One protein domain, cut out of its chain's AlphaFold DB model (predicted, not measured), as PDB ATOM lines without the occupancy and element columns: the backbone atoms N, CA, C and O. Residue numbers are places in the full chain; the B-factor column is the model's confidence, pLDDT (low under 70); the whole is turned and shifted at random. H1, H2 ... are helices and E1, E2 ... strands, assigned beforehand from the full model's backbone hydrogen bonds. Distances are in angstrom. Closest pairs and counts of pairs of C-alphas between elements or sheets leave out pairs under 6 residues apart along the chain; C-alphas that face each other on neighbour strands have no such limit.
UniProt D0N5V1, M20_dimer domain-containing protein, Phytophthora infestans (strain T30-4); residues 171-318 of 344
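What this domain is: This is residues 171 to 318 of the 344 residues of the protein "M20_dimer domain-containing protein" of Phytophthora infestans (strain T30-4) (UniProt D0N5V1). This loose rod of little regular structure, 66 by 29 by 26 A, has antiparallel hairpin E1 and E2, H3 and H4 packed on H1 toward one end, with H2, H5 and H6 toward the other. Of 148 printed residues, 59 are in named elements, mixed helices and strands: H1 H2 E1 E2 H3 H4 H5 H6. The radius of gyration of the C-alphas is 20.4 A.

How they stand to each other: E1, residues 224 to 229, and E2, 240 to 245, have N 228 and O 242 within hydrogen-bond range, 2.8 A. H1, residues 186 to 204, touches H3, 251 to 260, with residues 193 to 201 alone, closest C-alphas Ile 197 and Tyr 254, 6.5 A. H1 and H3 have every O i to N i+4 pair within range; H2, 209 to 214, has 0 of 2, but 3 of 3 O i to N i+3.

Where its parts are: H1 runs 26.5 A from C-alpha 186 (-21.346, 22.643, 14.415) to C-alpha 204 (-3.670, 36.625, 28.329).

The domain as a whole: The printed part has no cut; residues 266 to 304 are a long link; residues 289 to 318 are under pLDDT 70.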
ATOM      1  N   THR A 171     -23.153  21.885  20.267       52.50
ATOM      2  CA  THR A 171     -24.418  21.484  19.637       52.50
ATOM      3  C   THR A 171     -24.937  22.583  18.722       52.50
ATOM      4  O   THR A 171     -25.183  23.704  19.156       52.50
ATOM      5  N   GLY A 172     -25.090  22.235  17.450       53.72
ATOM      6  CA  GLY A 172     -25.909  22.896  16.446       53.72
ATOM      7  C   GLY A 172     -27.082  21.994  16.040       53.72
ATOM      8  O   GLY A 172     -27.417  21.044  16.749       53.72
ATOM      9  N   LYS A 173     -27.706  22.275  14.893       64.56
ATOM     10  CA  LYS A 173     -28.911  21.593  14.401       64.56
ATOM     11  C   LYS A 173     -28.625  20.915  13.066       64.56
ATOM     12  O   LYS A 173     -28.181  21.574  12.124       64.56
ATOM     13  N   LEU A 174     -28.909  19.615  13.005       64.75
ATOM     14  CA  LEU A 174     -28.818  18.805  11.793       64.75
ATOM     15  C   LEU A 174     -29.869  19.293  10.796       64.75
ATOM     16  O   LEU A 174     -31.039  19.426  11.145       64.75
ATOM     17  N   PHE A 175     -29.455  19.547   9.557       68.81
ATOM     18  CA  PHE A 175     -30.382  19.844   8.467       68.81
ATOM     19  C   PHE A 175     -29.799  19.441   7.111       68.81
ATOM     20  O   PHE A 175     -28.603  19.172   7.006       68.81
ATOM     21  N   HIS A 176     -30.616  19.401   6.059       66.75
ATOM     22  CA  HIS A 176     -30.121  19.185   4.697       66.75
ATOM     23  C   HIS A 176     -29.284  20.388   4.225       66.75
ATOM     24  O   HIS A 176     -29.697  21.536   4.394       66.75
ATOM     25  N   SER A 177     -28.133  20.151   3.591       72.88
ATOM     26  CA  SER A 177     -27.192  21.207   3.176       72.88
ATOM     27  C   SER A 177     -27.754  22.162   2.117       72.88
ATOM     28  O   SER A 177     -27.285  23.290   2.008       72.88
ATOM     29  N   GLY A 178     -28.794  21.746   1.385       61.41
ATOM     30  CA  GLY A 178     -29.557  22.607   0.472       61.41
ATOM     31  C   GLY A 178     -30.510  23.604   1.152       61.41
ATOM     32  O   GLY A 178     -31.066  24.455   0.467       61.41
ATOM     33  N   LEU A 179     -30.705  23.519   2.475       73.62
ATOM     34  CA  LEU A 179     -31.521  24.446   3.276       73.62
ATOM     35  C   LEU A 179     -30.739  24.915   4.524       73.62
ATOM     36  O   LEU A 179     -31.149  24.670   5.663       73.62
ATOM     37  N   PRO A 180     -29.578  25.573   4.340       78.12
ATOM     38  CA  PRO A 180     -28.652  25.866   5.434       78.12
ATOM     39  C   PRO A 180     -29.189  26.871   6.454       78.12
ATOM     40  O   PRO A 180     -28.785  26.855   7.610       78.12
ATOM     41  N   ASN A 181     -30.164  27.689   6.057       80.12
ATOM     42  CA  ASN A 181     -30.883  28.622   6.921       80.12
ATOM     43  C   ASN A 181     -31.740  27.943   8.011       80.12
ATOM     44  O   ASN A 181     -32.217  28.648   8.902       80.12
ATOM     45  N   LEU A 182     -31.955  26.623   7.943       77.75
ATOM     46  CA  LEU A 182     -32.727  25.839   8.919       77.75
ATOM     47  C   LEU A 182     -31.850  24.936   9.805       77.75
ATOM     48  O   LEU A 182     -32.378  24.206  10.644       77.75
ATOM     49  N   GLY A 183     -30.525  24.975   9.629       77.31
ATOM     50  CA  GLY A 183     -29.548  24.263  10.453       77.31
ATOM     51  C   GLY A 183     -28.653  25.209  11.257       77.31
ATOM     52  O   GLY A 183     -28.683  26.425  11.083       77.31
ATOM     53  N   ILE A 184     -27.820  24.629  12.122       80.56
ATOM     54  CA  ILE A 184     -26.673  25.314  12.739       80.56
ATOM     55  C   ILE A 184     -25.467  24.402  12.529       80.56
ATOM     56  O   ILE A 184     -25.444  23.290  13.056       80.56
ATOM     57  N   ASN A 185     -24.478  24.863  11.762       85.06
ATOM     58  CA  ASN A 185     -23.292  24.075  11.440       85.06
ATOM     59  C   ASN A 185     -22.323  24.035  12.631       85.06
ATOM     60  O   ASN A 185     -21.658  25.023  12.949       85.06
ATOM     61  N   GLY A 186     -22.222  22.867  13.271       80.44
ATOM     62  CA  GLY A 186     -21.346  22.643  14.415       80.44
ATOM     63  C   GLY A 186     -19.870  22.887  14.098       80.44
ATOM     64  O   GLY A 186     -19.166  23.441  14.940       80.44
ATOM     65  N   ILE A 187     -19.402  22.548  12.888       84.38
ATOM     66  CA  ILE A 187     -18.007  22.783  12.473       84.38
ATOM     67  C   ILE A 187     -17.720  24.284  12.389       84.38
ATOM     68  O   ILE A 187     -16.712  24.735  12.932       84.38
ATOM     69  N   GLU A 188     -18.596  25.061  11.747       88.75
ATOM     70  CA  GLU A 188     -18.445  26.521  11.638       88.75
ATOM     71  C   GLU A 188     -18.392  27.174  13.024       88.75
ATOM     72  O   GLU A 188     -17.425  27.877  13.335       88.75
ATOM     73  N   LEU A 189     -19.357  26.834  13.889       83.25
ATOM     74  CA  LEU A 189     -19.430  27.316  15.268       83.25
ATOM     75  C   LEU A 189     -18.155  26.992  16.058       83.25
ATOM     76  O   LEU A 189     -17.583  27.869  16.708       83.25
ATOM     77  N   GLY A 190     -17.681  25.745  16.000       83.12
ATOM     78  CA  GLY A 190     -16.489  25.326  16.738       83.12
ATOM     79  C   GLY A 190     -15.201  25.989  16.248       83.12
ATOM     80  O   GLY A 190     -14.346  26.317  17.070       83.12
ATOM     81  N   MET A 191     -15.062  26.233  14.941       85.75
ATOM     82  CA  MET A 191     -13.901  26.932  14.374       85.75
ATOM     83  C   MET A 191     -13.883  28.422  14.733       85.75
ATOM     84  O   MET A 191     -12.832  28.961  15.090       85.75
ATOM     85  N   ASP A 192     -15.037  29.090  14.692       88.88
ATOM     86  CA  ASP A 192     -15.124  30.514  15.030       88.88
ATOM     87  C   ASP A 192     -14.960  30.733  16.540       88.88
ATOM     88  O   ASP A 192     -14.221  31.632  16.958       88.88
ATOM     89  N   ALA A 193     -15.538  29.846  17.358       85.62
ATOM     90  CA  ALA A 193     -15.296  29.799  18.794       85.62
ATOM     91  C   ALA A 193     -13.813  29.554  19.113       85.62
ATOM     92  O   ALA A 193     -13.237  30.296  19.909       85.62
ATOM     93  N   LEU A 194     -13.164  28.569  18.473       86.50
ATOM     94  CA  LEU A 194     -11.737  28.286  18.674       86.50
ATOM     95  C   LEU A 194     -10.873  29.498  18.328       86.50
ATOM     96  O   LEU A 194      -9.980  29.839  19.099       86.50
ATOM     97  N   THR A 195     -11.163  30.167  17.209       88.25
ATOM     98  CA  THR A 195     -10.454  31.382  16.790       88.25
ATOM     99  C   THR A 195     -10.560  32.447  17.884       88.25
ATOM    100  O   THR A 195      -9.547  32.984  18.333       88.25
ATOM    101  N   LYS A 196     -11.771  32.688  18.411       88.50
ATOM    102  CA  LYS A 196     -11.983  33.696  19.459       88.50
ATOM    103  C   LYS A 196     -11.369  33.314  20.809       88.50
ATOM    104  O   LYS A 196     -10.908  34.182  21.550       88.50
ATOM    105  N   ILE A 197     -11.334  32.022  21.123       85.38
ATOM    106  CA  ILE A 197     -10.664  31.468  22.303       85.38
ATOM    107  C   ILE A 197      -9.140  31.627  22.185       85.38
ATOM    108  O   ILE A 197      -8.503  32.050  23.150       85.38
ATOM    109  N   GLN A 198      -8.563  31.363  21.009       84.69
ATOM    110  CA  GLN A 198      -7.144  31.576  20.721       84.69
ATOM    111  C   GLN A 198      -6.765  33.061  20.811       84.69
ATOM    112  O   GLN A 198      -5.800  33.380  21.498       84.69
ATOM    113  N   GLU A 199      -7.542  33.975  20.212       89.12
ATOM    114  CA  GLU A 199      -7.340  35.432  20.344       89.12
ATOM    115  C   GLU A 199      -7.231  35.863  21.822       89.12
ATOM    116  O   GLU A 199      -6.292  36.563  22.207       89.12
ATOM    117  N   ARG A 200      -8.171  35.415  22.670       88.06
ATOM    118  CA  ARG A 200      -8.169  35.705  24.116       88.06
ATOM    119  C   ARG A 200      -6.987  35.047  24.833       88.06
ATOM    120  O   ARG A 200      -6.376  35.666  25.698       88.06
ATOM    121  N   PHE A 201      -6.648  33.808  24.483       83.50
ATOM    122  CA  PHE A 201      -5.521  33.089  25.076       83.50
ATOM    123  C   PHE A 201      -4.183  33.769  24.783       83.50
ATOM    124  O   PHE A 201      -3.449  34.044  25.722       83.50
ATOM    125  N   TYR A 202      -3.880  34.103  23.527       84.25
ATOM    126  CA  TYR A 202      -2.605  34.739  23.175       84.25
ATOM    127  C   TYR A 202      -2.475  36.170  23.718       84.25
ATOM    128  O   TYR A 202      -1.361  36.653  23.898       84.25
ATOM    129  N   LYS A 203      -3.596  36.835  24.034       86.69
ATOM    130  CA  LYS A 203      -3.599  38.103  24.777       86.69
ATOM    131  C   LYS A 203      -3.265  37.919  26.262       86.69
ATOM    132  O   LYS A 203      -2.539  38.729  26.826       86.69
ATOM    133  N   ASP A 204      -3.794  36.869  26.885       82.56
ATOM    134  CA  ASP A 204      -3.670  36.625  28.329       82.56
ATOM    135  C   ASP A 204      -2.430  35.799  28.723       82.56
ATOM    136  O   ASP A 204      -2.026  35.819  29.886       82.56
ATOM    137  N   PHE A 205      -1.853  35.070  27.765       78.94
ATOM    138  CA  PHE A 205      -0.726  34.139  27.901       78.94
ATOM    139  C   PHE A 205       0.254  34.299  26.725       78.94
ATOM    140  O   PHE A 205       0.744  33.321  26.162       78.94
ATOM    141  N   GLY A 206       0.473  35.546  26.303       76.12
ATOM    142  CA  GLY A 206       1.473  35.892  25.293       76.12
ATOM    143  C   GLY A 206       2.917  35.707  25.790       76.12
ATOM    144  O   GLY A 206       3.124  35.414  26.969       76.12
ATOM    145  N   PRO A 207       3.915  35.898  24.907       74.62
ATOM    146  CA  PRO A 207       5.328  35.737  25.242       74.62
ATOM    147  C   PRO A 207       5.765  36.629  26.409       74.62
ATOM    148  O   PRO A 207       5.424  37.815  26.456       74.62
ATOM    149  N   LEU A 208       6.585  36.078  27.303       75.25
ATOM    150  CA  LEU A 208       7.163  36.781  28.449       75.25
ATOM    151  C   LEU A 208       8.697  36.814  28.336       75.25
ATOM    152  O   LEU A 208       9.304  35.792  28.019       75.25
ATOM    153  N   PRO A 209       9.372  37.943  28.634       75.44
ATOM    154  CA  PRO A 209      10.836  38.034  28.562       75.44
ATOM    155  C   PRO A 209      11.577  36.936  29.343       75.44
ATOM    156  O   PRO A 209      12.617  36.463  28.888       75.44
ATOM    157  N   GLN A 210      11.005  36.508  30.472       69.31
ATOM    158  CA  GLN A 210      11.531  35.473  31.361       69.31
ATOM    159  C   GLN A 210      11.552  34.071  30.728       69.31
ATOM    160  O   GLN A 210      12.323  33.228  31.172       69.31
ATOM    161  N   GLU A 211      10.784  33.797  29.664       64.62
ATOM    162  CA  GLU A 211      10.821  32.497  28.963       64.62
ATOM    163  C   GLU A 211      12.231  32.182  28.415       64.62
ATOM    164  O   GLU A 211      12.623  31.017  28.319       64.62
ATOM    165  N   LYS A 212      13.036  33.222  28.145       65.19
ATOM    166  CA  LYS A 212      14.445  33.100  27.736       65.19
ATOM    167  C   LYS A 212      15.356  32.553  28.837       65.19
ATOM    168  O   LYS A 212      16.314  31.855  28.521       65.19
ATOM    169  N   GLU A 213      15.065  32.838  30.106       66.50
ATOM    170  CA  GLU A 213      15.865  32.386  31.261       66.50
ATOM    171  C   GLU A 213      15.768  30.865  31.464       66.50
ATOM    172  O   GLU A 213      16.674  30.247  32.014       66.50
ATOM    173  N   TYR A 214      14.694  30.254  30.956       56.91
ATOM    174  CA  TYR A 214      14.453  28.810  30.966       56.91
ATOM    175  C   TYR A 214      14.773  28.135  29.619       56.91
ATOM    176  O   TYR A 214      14.477  26.958  29.438       56.91
ATOM    177  N   ASN A 215      15.378  28.867  28.673       64.12
ATOM    178  CA  ASN A 215      15.736  28.383  27.335       64.12
ATOM    179  C   ASN A 215      14.548  27.798  26.528       64.12
ATOM    180  O   ASN A 215      14.719  26.877  25.725       64.12
ATOM    181  N   TYR A 216      13.333  28.332  26.716       56.44
ATOM    182  CA  TYR A 216      12.177  27.941  25.906       56.44
ATOM    183  C   TYR A 216      12.319  28.456  24.465       56.44
ATOM    184  O   TYR A 216      12.552  29.641  24.224       56.44
ATOM    185  N   SER A 217      12.134  27.566  23.487       64.81
ATOM    186  CA  SER A 217      12.228  27.890  22.054       64.81
ATOM    187  C   SER A 217      10.997  28.610  21.492       64.81
ATOM    188  O   SER A 217      11.055  29.177  20.400       64.81
ATOM    189  N   CYS A 218       9.874  28.584  22.211       61.25
ATOM    190  CA  CYS A 218       8.631  29.250  21.840       61.25
ATOM    191  C   CYS A 218       7.808  29.610  23.092       61.25
ATOM    192  O   CYS A 218       7.958  28.946  24.119       61.25
ATOM    193  N   PRO A 219       6.949  30.644  23.017       67.06
ATOM    194  CA  PRO A 219       6.060  31.007  24.114       67.06
ATOM    195  C   PRO A 219       4.899  30.020  24.256       67.06
ATOM    196  O   PRO A 219       4.686  29.156  23.401       67.06
ATOM    197  N   SER A 220       4.083  30.198  25.297       69.94
ATOM    198  CA  SER A 220       2.834  29.443  25.485       69.94
ATOM    199  C   SER A 220       1.976  29.390  24.208       69.94
ATOM    200  O   SER A 220       1.546  30.419  23.681       69.94
ATOM    201  N   THR A 221       1.676  28.183  23.709       69.81
ATOM    202  CA  THR A 221       0.816  27.998  22.527       69.81
ATOM    203  C   THR A 221      -0.438  27.182  22.809       69.81
ATOM    204  O   THR A 221      -0.439  26.234  23.587       69.81
ATOM    205  N   MET A 222      -1.517  27.544  22.116       72.69
ATOM    206  CA  MET A 222      -2.754  26.775  22.053       72.69
ATOM    207  C   MET A 222      -2.931  26.256  20.628       72.69
ATOM    208  O   MET A 222      -3.244  27.030  19.714       72.69
ATOM    209  N   LYS A 223      -2.754  24.949  20.437       73.06
ATOM    210  CA  LYS A 223      -2.917  24.280  19.141       73.06
ATOM    211  C   LYS A 223      -3.942  23.142  19.258       73.06
ATOM    212  O   LYS A 223      -3.815  22.323  20.172       73.06
ATOM    213  N   PRO A 224      -4.948  23.077  18.366       74.62
ATOM    214  CA  PRO A 224      -5.775  21.886  18.239       74.62
ATOM    215  C   PRO A 224      -4.926  20.742  17.665       74.62
ATOM    216  O   PRO A 224      -4.126  20.953  16.756       74.62
ATOM    217  N   THR A 225      -5.094  19.537  18.200       68.81
ATOM    218  CA  THR A 225      -4.346  18.328  17.817       68.81
ATOM    219  C   THR A 225      -5.232  17.246  17.204       68.81
ATOM    220  O   THR A 225      -4.731  16.382  16.492       68.81
ATOM    221  N   LYS A 226      -6.548  17.290  17.444       70.19
ATOM    222  CA  LYS A 226      -7.521  16.376  16.835       70.19
ATOM    223  C   LYS A 226      -8.853  17.084  16.624       70.19
ATOM    224  O   LYS A 226      -9.321  17.785  17.519       70.19
ATOM    225  N   ILE A 227      -9.490  16.846  15.484       77.75
ATOM    226  CA  ILE A 227     -10.875  17.238  15.225       77.75
ATOM    227  C   ILE A 227     -11.717  15.999  14.920       77.75
ATOM    228  O   ILE A 227     -11.274  15.089  14.226       77.75
ATOM    229  N   GLU A 228     -12.921  15.959  15.473       77.94
ATOM    230  CA  GLU A 228     -13.953  14.960  15.206       77.94
ATOM    231  C   GLU A 228     -15.271  15.707  14.939       77.94
ATOM    232  O   GLU A 228     -15.496  16.792  15.478       77.94
ATOM    233  N   SER A 229     -16.136  15.143  14.104       75.62
ATOM    234  CA  SER A 229     -17.433  15.710  13.716       75.62
ATOM    235  C   SER A 229     -18.409  14.568  13.439       75.62
ATOM    236  O   SER A 229     -17.981  13.427  13.254       75.62
ATOM    237  N   SER A 230     -19.706  14.863  13.374       68.38
ATOM    238  CA  SER A 230     -20.729  13.887  12.983       68.38
ATOM    239  C   SER A 230     -20.420  13.233  11.627       68.38
ATOM    240  O   SER A 230     -20.231  13.944  10.636       68.38
ATOM    241  N   THR A 231     -20.450  11.902  11.559       59.50
ATOM    242  CA  THR A 231     -20.273  11.094  10.335       59.50
ATOM    243  C   THR A 231     -21.565  11.015   9.512       59.50
ATOM    244  O   THR A 231     -22.018   9.937   9.131       59.50
ATOM    245  N   ASN A 232     -22.197  12.168   9.312       66.50
ATOM    246  CA  ASN A 232     -23.477  12.314   8.628       66.50
ATOM    247  C   ASN A 232     -23.331  12.141   7.105       66.50
ATOM    248  O   ASN A 232     -22.220  12.133   6.570       66.50
ATOM    249  N   GLY A 233     -24.459  12.046   6.394       59.44
ATOM    250  CA  GLY A 233     -24.462  12.044   4.930       59.44
ATOM    251  C   GLY A 233     -23.830  13.318   4.357       59.44
ATOM    252  O   GLY A 233     -23.955  14.395   4.936       59.44
ATOM    253  N   LEU A 234     -23.176  13.213   3.194       73.94
ATOM    254  CA  LEU A 234     -22.472  14.329   2.531       73.94
ATOM    255  C   LEU A 234     -23.368  15.569   2.306       73.94
ATOM    256  O   LEU A 234     -22.888  16.697   2.239       73.94
ATOM    257  N   ASN A 235     -24.678  15.352   2.196       68.38
ATOM    258  CA  ASN A 235     -25.720  16.357   2.014       68.38
ATOM    259  C   ASN A 235     -26.337  16.872   3.333       68.38
ATOM    260  O   ASN A 235     -27.435  17.429   3.314       68.38
ATOM    261  N   GLN A 236     -25.684  16.680   4.480       70.38
ATOM    262  CA  GLN A 236     -26.193  17.093   5.789       70.38
ATOM    263  C   GLN A 236     -25.242  18.060   6.497       70.38
ATOM    264  O   GLN A 236     -24.022  17.909   6.489       70.38
ATOM    265  N   ILE A 237     -25.826  19.049   7.166       74.75
ATOM    266  CA  ILE A 237     -25.128  19.965   8.060       74.75
ATOM    267  C   ILE A 237     -24.783  19.212   9.350       74.75
ATOM    268  O   ILE A 237     -25.679  18.611   9.952       74.75
ATOM    269  N   PRO A 238     -23.513  19.225   9.787       73.75
ATOM    270  CA  PRO A 238     -23.092  18.490  10.967       73.75
ATOM    271  C   PRO A 238     -23.624  19.177  12.239       73.75
ATOM    272  O   PRO A 238     -23.269  20.330  12.494       73.75
ATOM    273  N   PRO A 239     -24.440  18.503  13.075       72.19
ATOM    274  CA  PRO A 239     -24.972  19.079  14.310       72.19
ATOM    275  C   PRO A 239     -23.929  19.238  15.417       72.19
ATOM    276  O   PRO A 239     -24.243  19.824  16.445       72.19
ATOM    277  N   TRP A 240     -22.711  18.706  15.278       77.81
ATOM    278  CA  TRP A 240     -21.682  18.861  16.305       77.81
ATOM    279  C   TRP A 240     -20.263  18.793  15.751       77.81
ATOM    280  O   TRP A 240     -20.001  18.140  14.742       77.81
ATOM    281  N   VAL A 241     -19.337  19.427  16.474       77.00
ATOM    282  CA  VAL A 241     -17.888  19.282  16.284       77.00
ATOM    283  C   VAL A 241     -17.174  19.156  17.631       77.00
ATOM    284  O   VAL A 241     -17.661  19.594  18.677       77.00
ATOM    285  N   LYS A 242     -15.998  18.537  17.611       78.50
ATOM    286  CA  LYS A 242     -15.186  18.185  18.775       78.50
ATOM    287  C   LYS A 242     -13.718  18.475  18.449       78.50
ATOM    288  O   LYS A 242     -13.103  17.735  17.692       78.50
ATOM    289  N   ILE A 243     -13.152  19.547  19.011       76.69
ATOM    290  CA  ILE A 243     -11.791  20.026  18.702       76.69
ATOM    291  C   ILE A 243     -10.869  19.900  19.923       76.69
ATOM    292  O   ILE A 243     -10.874  20.732  20.810       76.69
ATOM    293  N   THR A 244     -10.041  18.868  19.972       73.00
ATOM    294  CA  THR A 244      -9.152  18.556  21.106       73.00
ATOM    295  C   THR A 244      -7.812  19.302  20.998       73.00
ATOM    296  O   THR A 244      -7.304  19.456  19.888       73.00
ATOM    297  N   GLY A 245      -7.207  19.729  22.116       65.50
ATOM    298  CA  GLY A 245      -5.897  20.408  22.139       65.50
ATOM    299  C   GLY A 245      -5.353  20.699  23.550       65.50
ATOM    300  O   GLY A 245      -6.024  20.431  24.546       65.50
ATOM    301  N   GLY A 246      -4.136  21.257  23.633       56.97
ATOM    302  CA  GLY A 246      -3.492  21.685  24.892       56.97
ATOM    303  C   GLY A 246      -4.007  23.049  25.376       56.97
ATOM    304  O   GLY A 246      -4.065  23.997  24.594       56.97
ATOM    305  N   LEU A 247      -4.473  23.125  26.629       58.25
ATOM    306  CA  LEU A 247      -5.457  24.121  27.088       58.25
ATOM    307  C   LEU A 247      -5.413  24.315  28.616       58.25
ATOM    308  O   LEU A 247      -5.118  23.359  29.313       58.25
ATOM    309  N   ILE A 248      -5.789  25.485  29.154       55.72
ATOM    310  CA  ILE A 248      -5.663  25.817  30.597       55.72
ATOM    311  C   ILE A 248      -6.964  26.302  31.275       55.72
ATOM    312  O   ILE A 248      -7.895  26.759  30.622       55.72
ATOM    313  N   ALA A 249      -7.038  26.266  32.614       54.19
ATOM    314  CA  ALA A 249      -8.282  26.471  33.385       54.19
ATOM    315  C   ALA A 249      -9.023  27.805  33.143       54.19
ATOM    316  O   ALA A 249     -10.233  27.871  33.350       54.19
ATOM    317  N   LYS A 250      -8.332  28.867  32.696       68.06
ATOM    318  CA  LYS A 250      -8.951  30.183  32.418       68.06
ATOM    319  C   LYS A 250      -9.969  30.136  31.263       68.06
ATOM    320  O   LYS A 250     -10.782  31.036  31.119       68.06
ATOM    321  N   LEU A 251      -9.960  29.071  30.461       71.69
ATOM    322  CA  LEU A 251     -10.827  28.927  29.293       71.69
ATOM    323  C   LEU A 251     -12.312  28.752  29.621       71.69
ATOM    324  O   LEU A 251     -13.125  29.066  28.756       71.69
ATOM    325  N   HIS A 252     -12.670  28.309  30.835       75.56
ATOM    326  CA  HIS A 252     -14.073  28.268  31.277       75.56
ATOM    327  C   HIS A 252     -14.736  29.631  31.073       75.56
ATOM    328  O   HIS A 252     -15.676  29.722  30.295       75.56
ATOM    329  N   SER A 253     -14.150  30.709  31.614       82.50
ATOM    330  CA  SER A 253     -14.727  32.050  31.471       82.50
ATOM    331  C   SER A 253     -14.845  32.504  30.015       82.50
ATOM    332  O   SER A 253     -15.781  33.212  29.681       82.50
ATOM    333  N   TYR A 254     -13.943  32.085  29.116       84.38
ATOM    334  CA  TYR A 254     -14.078  32.450  27.699       84.38
ATOM    335  C   TYR A 254     -15.243  31.710  27.035       84.38
ATOM    336  O   TYR A 254     -15.907  32.281  26.178       84.38
ATOM    337  N   VAL A 255     -15.468  30.445  27.397       82.94
ATOM    338  CA  VAL A 255     -16.584  29.640  26.888       82.94
ATOM    339  C   VAL A 255     -17.910  30.116  27.476       82.94
ATOM    340  O   VAL A 255     -18.882  30.223  26.736       82.94
ATOM    341  N   ASP A 256     -17.938  30.472  28.758       84.38
ATOM    342  CA  ASP A 256     -19.118  31.019  29.428       84.38
ATOM    343  C   ASP A 256     -19.505  32.387  28.828       84.38
ATOM    344  O   ASP A 256     -20.656  32.575  28.439       84.38
ATOM    345  N   ASP A 257     -18.534  33.290  28.620       89.62
ATOM    346  CA  ASP A 257     -18.732  34.567  27.911       89.62
ATOM    347  C   ASP A 257     -19.269  34.370  26.481       89.62
ATOM    348  O   ASP A 257     -20.101  35.146  26.011       89.62
ATOM    349  N   LEU A 258     -18.757  33.365  25.756       86.44
ATOM    350  CA  LEU A 258     -19.191  33.070  24.388       86.44
ATOM    351  C   LEU A 258     -20.588  32.446  24.355       86.44
ATOM    352  O   LEU A 258     -21.369  32.789  23.478       86.44
ATOM    353  N   ASN A 259     -20.942  31.589  25.315       83.69
ATOM    354  CA  ASN A 259     -22.303  31.065  25.452       83.69
ATOM    355  C   ASN A 259     -23.312  32.162  25.816       83.69
ATOM    356  O   ASN A 259     -24.440  32.131  25.332       83.69
ATOM    357  N   ALA A 260     -22.913  33.145  26.630       91.06
ATOM    358  CA  ALA A 260     -23.756  34.287  26.982       91.06
ATOM    359  C   ALA A 260     -24.065  35.208  25.784       91.06
ATOM    360  O   ALA A 260     -25.038  35.959  25.827       91.06
ATOM    361  N   ASN A 261     -23.258  35.160  24.716       92.06
ATOM    362  CA  ASN A 261     -23.474  35.925  23.488       92.06
ATOM    363  C   ASN A 261     -22.939  35.168  22.256       92.06
ATOM    364  O   ASN A 261     -21.948  35.573  21.637       92.06
ATOM    365  N   ILE A 262     -23.580  34.049  21.900       84.69
ATOM    366  CA  ILE A 262     -23.082  33.158  20.836       84.69
ATOM    367  C   ILE A 262     -23.115  33.811  19.446       84.69
ATOM    368  O   ILE A 262     -22.271  33.516  18.598       84.69
ATOM    369  N   THR A 263     -24.029  34.764  19.231       90.69
ATOM    370  CA  THR A 263     -24.147  35.528  17.980       90.69
ATOM    371  C   THR A 263     -22.949  36.454  17.743       90.69
ATOM    372  O   THR A 263     -22.678  36.822  16.605       90.69
ATOM    373  N   SER A 264     -22.131  36.746  18.765       93.00
ATOM    374  CA  SER A 264     -20.850  37.461  18.599       93.00
ATOM    375  C   SER A 264     -19.803  36.715  17.750       93.00
ATOM    376  O   SER A 264     -18.768  37.292  17.402       93.00
ATOM    377  N   LEU A 265     -20.054  35.442  17.422       88.19
ATOM    378  CA  LEU A 265     -19.248  34.637  16.501       88.19
ATOM    379  C   LEU A 265     -19.742  34.705  15.042       88.19
ATOM    380  O   LEU A 265     -19.005  34.293  14.147       88.19
ATOM    381  N   GLU A 266     -20.960  35.199  14.794       90.31
ATOM    382  CA  GLU A 266     -21.588  35.259  13.466       90.31
ATOM    383  C   GLU A 266     -20.986  36.373  12.577       90.31
ATOM    384  O   GLU A 266     -20.088  37.119  12.972       90.31
ATOM    385  N   GLY A 267     -21.452  36.477  11.326       85.75
ATOM    386  CA  GLY A 267     -21.068  37.554  10.397       85.75
ATOM    387  C   GLY A 267     -19.696  37.406   9.722       85.75
ATOM    388  O   GLY A 267     -19.355  38.209   8.858       85.75
ATOM    389  N   LYS A 268     -18.917  36.370  10.058       86.06
ATOM    390  CA  LYS A 268     -17.632  36.035   9.403       86.06
ATOM    391  C   LYS A 268     -17.759  35.087   8.198       86.06
ATOM    392  O   LYS A 268     -16.756  34.781   7.555       86.06
ATOM    393  N   ARG A 269     -18.960  34.565   7.939       88.25
ATOM    394  CA  ARG A 269     -19.245  33.474   6.986       88.25
ATOM    395  C   ARG A 269     -20.345  33.880   5.998       88.25
ATOM    396  O   ARG A 269     -20.606  35.066   5.821       88.25
ATOM    397  N   GLY A 270     -20.944  32.909   5.302       86.06
ATOM    398  CA  GLY A 270     -21.997  33.165   4.318       86.06
ATOM    399  C   GLY A 270     -23.252  33.808   4.932       86.06
ATOM    400  O   GLY A 270     -23.459  33.717   6.140       86.06
ATOM    401  N   PRO A 271     -24.138  34.407   4.113       85.81
ATOM    402  CA  PRO A 271     -25.273  35.223   4.576       85.81
ATOM    403  C   PRO A 271     -26.350  34.456   5.365       85.81
ATOM    404  O   PRO A 271     -27.284  35.059   5.880       85.81
ATOM    405  N   VAL A 272     -26.235  33.129   5.436       85.69
ATOM    406  CA  VAL A 272     -27.148  32.212   6.137       85.69
ATOM    407  C   VAL A 272     -26.449  31.405   7.240       85.69
ATOM    408  O   VAL A 272     -27.115  30.637   7.933       85.69
ATOM    409  N   SER A 273     -25.133  31.578   7.424       86.06
ATOM    410  CA  SER A 273     -24.376  30.977   8.527       86.06
ATOM    411  C   SER A 273     -24.718  31.693   9.830       86.06
ATOM    412  O   SER A 273     -24.358  32.854  10.023       86.06
ATOM    413  N   LYS A 274     -25.407  30.987  10.725       86.31
ATOM    414  CA  LYS A 274     -25.865  31.486  12.023       86.31
ATOM    415  C   LYS A 274     -25.771  30.402  13.089       86.31
ATOM    416  O   LYS A 274     -25.776  29.205  12.793       86.31
ATOM    417  N   TYR A 275     -25.711  30.841  14.335       85.81
ATOM    418  CA  TYR A 275     -25.592  30.027  15.538       85.81
ATOM    419  C   TYR A 275     -26.819  30.165  16.443       85.81
ATOM    420  O   TYR A 275     -26.828  29.643  17.553       85.81
ATOM    421  N   THR A 276     -27.886  30.805  15.957       83.50
ATOM    422  CA  THR A 276     -29.206  30.848  16.596       83.50
ATOM    423  C   THR A 276     -30.327  30.592  15.584       83.50
ATOM    424  O   THR A 276     -30.212  30.893  14.395       83.50
ATOM    425  N   LEU A 277     -31.428  30.016  16.063       78.06
ATOM    426  CA  LEU A 277     -32.673  29.782  15.331       78.06
ATOM    427  C   LEU A 277     -33.834  30.294  16.203       78.06
ATOM    428  O   LEU A 277     -34.421  29.511  16.955       78.06
ATOM    429  N   PRO A 278     -34.146  31.607  16.151       75.50
ATOM    430  CA  PRO A 278     -35.103  32.231  17.068       75.50
ATOM    431  C   PRO A 278     -36.513  31.636  16.989       75.50
ATOM    432  O   PRO A 278     -37.127  31.399  18.023       75.50
ATOM    433  N   GLU A 279     -36.988  31.327  15.778       73.38
ATOM    434  CA  GLU A 279     -38.307  30.721  15.521       73.38
ATOM    435  C   GLU A 279     -38.482  29.353  16.201       73.38
ATOM    436  O   GLU A 279     -39.586  28.986  16.587       73.38
ATOM    437  N   GLU A 280     -37.384  28.622  16.406       65.38
ATOM    438  CA  GLU A 280     -37.369  27.308  17.058       65.38
ATOM    439  C   GLU A 280     -36.917  27.384  18.526       65.38
ATOM    440  O   GLU A 280     -36.842  26.364  19.207       65.38
ATOM    441  N   SER A 281     -36.581  28.579  19.035       73.81
ATOM    442  CA  SER A 281     -35.916  28.778  20.335       73.81
ATOM    443  C   SER A 281     -34.614  27.971  20.504       73.81
ATOM    444  O   SER A 281     -34.249  27.572  21.611       73.81
ATOM    445  N   TRP A 282     -33.887  27.725  19.406       70.31
ATOM    446  CA  TRP A 282     -32.604  27.014  19.422       70.31
ATOM    447  C   TRP A 282     -31.417  27.983  19.409       70.31
ATOM    448  O   TRP A 282     -31.392  28.971  18.677       70.31
ATOM    449  N   SER A 283     -30.389  27.648  20.184       76.69
ATOM    450  CA  SER A 283     -29.107  28.350  20.221       76.69
ATOM    451  C   SER A 283     -27.975  27.335  20.190       76.69
ATOM    452  O   SER A 283     -28.048  26.297  20.851       76.69
ATOM    453  N   GLY A 284     -26.916  27.665  19.460       76.44
ATOM    454  CA  GLY A 284     -25.645  26.966  19.519       76.44
ATOM    455  C   GLY A 284     -25.064  27.021  20.930       76.44
ATOM    456  O   GLY A 284     -25.263  28.003  21.653       76.44
ATOM    457  N   LYS A 285     -24.356  25.961  21.326       79.12
ATOM    458  CA  LYS A 285     -23.763  25.832  22.664       79.12
ATOM    459  C   LYS A 285     -22.342  25.279  22.606       79.12
ATOM    460  O   LYS A 285     -22.056  24.356  21.846       79.12
ATOM    461  N   LEU A 286     -21.473  25.800  23.468       77.50
ATOM    462  CA  LEU A 286     -20.113  25.335  23.758       77.50
ATOM    463  C   LEU A 286     -20.082  24.767  25.200       77.50
ATOM    464  O   LEU A 286     -20.767  25.292  26.071       77.50
ATOM    465  N   GLU A 287     -19.323  23.706  25.508       73.38
ATOM    466  CA  GLU A 287     -19.503  22.960  26.785       73.38
ATOM    467  C   GLU A 287     -18.198  22.581  27.530       73.38
ATOM    468  O   GLU A 287     -17.804  21.425  27.431       73.38
ATOM    469  N   LEU A 288     -17.505  23.497  28.244       71.62
ATOM    470  CA  LEU A 288     -16.148  23.259  28.822       71.62
ATOM    471  C   LEU A 288     -16.125  22.452  30.149       71.62
ATOM    472  O   LEU A 288     -16.989  22.613  31.002       71.62
ATOM    473  N   THR A 289     -15.144  21.549  30.307       64.69
ATOM    474  CA  THR A 289     -15.146  20.406  31.255       64.69
ATOM    475  C   THR A 289     -13.693  19.877  31.476       64.69
ATOM    476  O   THR A 289     -12.787  20.318  30.772       64.69
ATOM    477  N   PHE A 290     -13.417  18.960  32.428       61.88
ATOM    478  CA  PHE A 290     -12.075  18.377  32.718       61.88
ATOM    479  C   PHE A 290     -12.084  16.804  32.779       61.88
ATOM    480  O   PHE A 290     -13.119  16.216  33.072       61.88
ATOM    481  N   ALA A 291     -10.986  16.100  32.438       56.44
ATOM    482  CA  ALA A 291     -10.885  14.631  32.282       56.44
ATOM    483  C   ALA A 291      -9.482  14.093  32.619       56.44
ATOM    484  O   ALA A 291      -8.630  14.797  33.161       56.44
ATOM    485  N   LYS A 292      -9.346  12.771  32.538       49.81
ATOM    486  CA  LYS A 292      -9.107  12.053  33.793       49.81
ATOM    487  C   LYS A 292      -7.640  11.704  34.066       49.81
ATOM    488  O   LYS A 292      -7.283  11.640  35.236       49.81
ATOM    489  N   HIS A 293      -6.801  11.516  33.040       49.16
ATOM    490  CA  HIS A 293      -5.454  10.939  33.200       49.16
ATOM    491  C   HIS A 293      -4.431  11.580  32.259       49.16
ATOM    492  O   HIS A 293      -4.514  11.357  31.056       49.16
ATOM    493  N   TYR A 294      -3.481  12.353  32.794       49.16
ATOM    494  CA  TYR A 294      -2.525  13.162  32.028       49.16
ATOM    495  C   TYR A 294      -1.075  12.962  32.408       49.16
ATOM    496  O   TYR A 294      -0.748  12.525  33.505       49.16
ATOM    497  N   LEU A 295      -0.228  13.376  31.470       38.72
ATOM    498  CA  LEU A 295       1.183  13.620  31.686       38.72
ATOM    499  C   LEU A 295       1.371  15.083  32.095       38.72
ATOM    500  O   LEU A 295       0.837  15.992  31.459       38.72
ATOM    501  N   GLU A 296       2.122  15.293  33.167       37.47
ATOM    502  CA  GLU A 296       2.661  16.600  33.527       37.47
ATOM    503  C   GLU A 296       3.947  16.841  32.731       37.47
ATOM    504  O   GLU A 296       4.657  15.899  32.374       37.47
ATOM    505  N   GLY A 297       4.237  18.101  32.420       39.50
ATOM    506  CA  GLY A 297       5.515  18.467  31.823       39.50
ATOM    507  C   GLY A 297       6.600  18.600  32.898       39.50
ATOM    508  O   GLY A 297       6.292  18.947  34.038       39.50
ATOM    509  N   ILE A 298       7.861  18.355  32.530       38.22
ATOM    510  CA  ILE A 298       9.032  18.509  33.407       38.22
ATOM    511  C   ILE A 298       9.951  19.607  32.841       38.22
ATOM    512  O   ILE A 298      10.520  19.425  31.767       38.22
ATOM    513  N   ALA A 299      10.173  20.725  33.539       40.56
ATOM    514  CA  ALA A 299      11.400  21.512  33.407       40.56
ATOM    515  C   ALA A 299      12.195  21.491  34.700       40.56
ATOM    516  O   ALA A 299      11.693  21.404  35.822       40.56
ATOM    517  N   CYS A 300      13.486  21.598  34.473       39.56
ATOM    518  CA  CYS A 300      14.512  21.751  35.462       39.56
ATOM    519  C   CYS A 300      14.976  23.208  35.432       39.56
ATOM    520  O   CYS A 300      15.074  23.812  34.364       39.56
ATOM    521  N   SER A 301      15.347  23.765  36.586       48.47
ATOM    522  CA  SER A 301      16.207  24.950  36.561       48.47
ATOM    523  C   SER A 301      17.519  24.571  35.868       48.47
ATOM    524  O   SER A 301      18.135  23.569  36.244       48.47
ATOM    525  N   LEU A 302      17.955  25.377  34.896       54.91
ATOM    526  CA  LEU A 302      19.230  25.191  34.186       54.91
ATOM    527  C   LEU A 302      20.428  25.184  35.157       54.91
ATOM    528  O   LEU A 302      21.451  24.548  34.906       54.91
ATOM    529  N   GLU A 303      20.272  25.830  36.315       56.16
ATOM    530  CA  GLU A 303      21.285  25.877  37.366       56.16
ATOM    531  C   GLU A 303      21.269  24.672  38.317       56.16
ATOM    532  O   GLU A 303      22.218  24.488  39.087       56.16
ATOM    533  N   SER A 304      20.231  23.833  38.262       52.38
ATOM    534  CA  SER A 304      20.084  22.689  39.159       52.38
ATOM    535  C   SER A 304      21.165  21.626  38.943       52.38
ATOM    536  O   SER A 304      21.620  21.362  37.827       52.38
ATOM    537  N   VAL A 305      21.532  20.945  40.033       47.03
ATOM    538  CA  VAL A 305      22.467  19.809  39.992       47.03
ATOM    539  C   VAL A 305      21.933  18.692  39.085       47.03
ATOM    540  O   VAL A 305      22.719  18.063  38.385       47.03
ATOM    541  N   GLY A 306      20.609  18.491  39.043       43.50
ATOM    542  CA  GLY A 306      19.955  17.499  38.184       43.50
ATOM    543  C   GLY A 306      20.106  17.793  36.690       43.50
ATOM    544  O   GLY A 306      20.489  16.899  35.941       43.50
ATOM    545  N   TYR A 307      19.884  19.041  36.257       49.88
ATOM    546  CA  TYR A 307      20.083  19.440  34.857       49.88
ATOM    547  C   TYR A 307      21.548  19.286  34.427       49.88
ATOM    548  O   TYR A 307      21.835  18.698  33.390       49.88
ATOM    549  N   LYS A 308      22.490  19.730  35.266       50.66
ATOM    550  CA  LYS A 308      23.937  19.711  34.972       50.66
ATOM    551  C   LYS A 308      24.554  18.310  34.844       50.66
ATOM    552  O   LYS A 308      25.658  18.197  34.321       50.66
ATOM    553  N   HIS A 309      23.863  17.265  35.304       52.44
ATOM    554  CA  HIS A 309      24.309  15.866  35.223       52.44
ATOM    555  C   HIS A 309      23.385  14.986  34.364       52.44
ATOM    556  O   HIS A 309      23.565  13.767  34.315       52.44
ATOM    557  N   ALA A 310      22.394  15.571  33.686       43.91
ATOM    558  CA  ALA A 310      21.526  14.827  32.789       43.91
ATOM    559  C   ALA A 310      22.255  14.487  31.466       43.91
ATOM    560  O   ALA A 310      23.028  15.289  30.942       43.91
ATOM    561  N   PRO A 311      22.010  13.302  30.879       45.47
ATOM    562  CA  PRO A 311      22.393  13.020  29.500       45.47
ATOM    563  C   PRO A 311      21.760  14.016  28.519       45.47
ATOM    564  O   PRO A 311      20.585  14.356  28.649       45.47
ATOM    565  N   SER A 312      22.491  14.416  27.476       50.72
ATOM    566  CA  SER A 312      22.050  15.457  26.529       50.72
ATOM    567  C   SER A 312      20.704  15.177  25.844       50.72
ATOM    568  O   SER A 312      19.960  16.114  25.561       50.72
ATOM    569  N   PHE A 313      20.338  13.908  25.635       42.41
ATOM    570  CA  PHE A 313      19.032  13.530  25.078       42.41
ATOM    571  C   PHE A 313      17.851  13.806  26.029       42.41
ATOM    572  O   PHE A 313      16.722  13.966  25.572       42.41
ATOM    573  N   LEU A 314      18.095  13.899  27.342       37.44
ATOM    574  CA  LEU A 314      17.087  14.273  28.337       37.44
ATOM    575  C   LEU A 314      16.915  15.790  28.459       37.44
ATOM    576  O   LEU A 314      15.861  16.219  28.919       37.44
ATOM    577  N   HIS A 315      17.861  16.615  27.995       45.72
ATOM    578  CA  HIS A 315      17.731  18.081  28.057       45.72
ATOM    579  C   HIS A 315      16.499  18.601  27.296       45.72
ATOM    580  O   HIS A 315      15.862  19.548  27.750       45.72
ATOM    581  N   HIS A 316      16.095  17.939  26.204       39.47
ATOM    582  CA  HIS A 316      14.856  18.265  25.486       39.47
ATOM    583  C   HIS A 316      13.574  17.909  26.263       39.47
ATOM    584  O   HIS A 316      12.559  18.573  26.078       39.47
ATOM    585  N   ASN A 317      13.627  16.920  27.161       32.47
ATOM    586  CA  ASN A 317      12.506  16.520  28.027       32.47
ATOM    587  C   ASN A 317      12.531  17.222  29.402       32.47
ATOM    588  O   ASN A 317      11.564  17.130  30.149       32.47
ATOM    589  N   LEU A 318      13.634  17.902  29.737       29.42
ATOM    590  CA  LEU A 318      13.871  18.642  30.984       29.42
ATOM    591  C   LEU A 318      13.694  20.166  30.832       29.42
ATOM    592  O   LEU A 318      14.059  20.908  31.741       29.42
TER     593      LEU A 318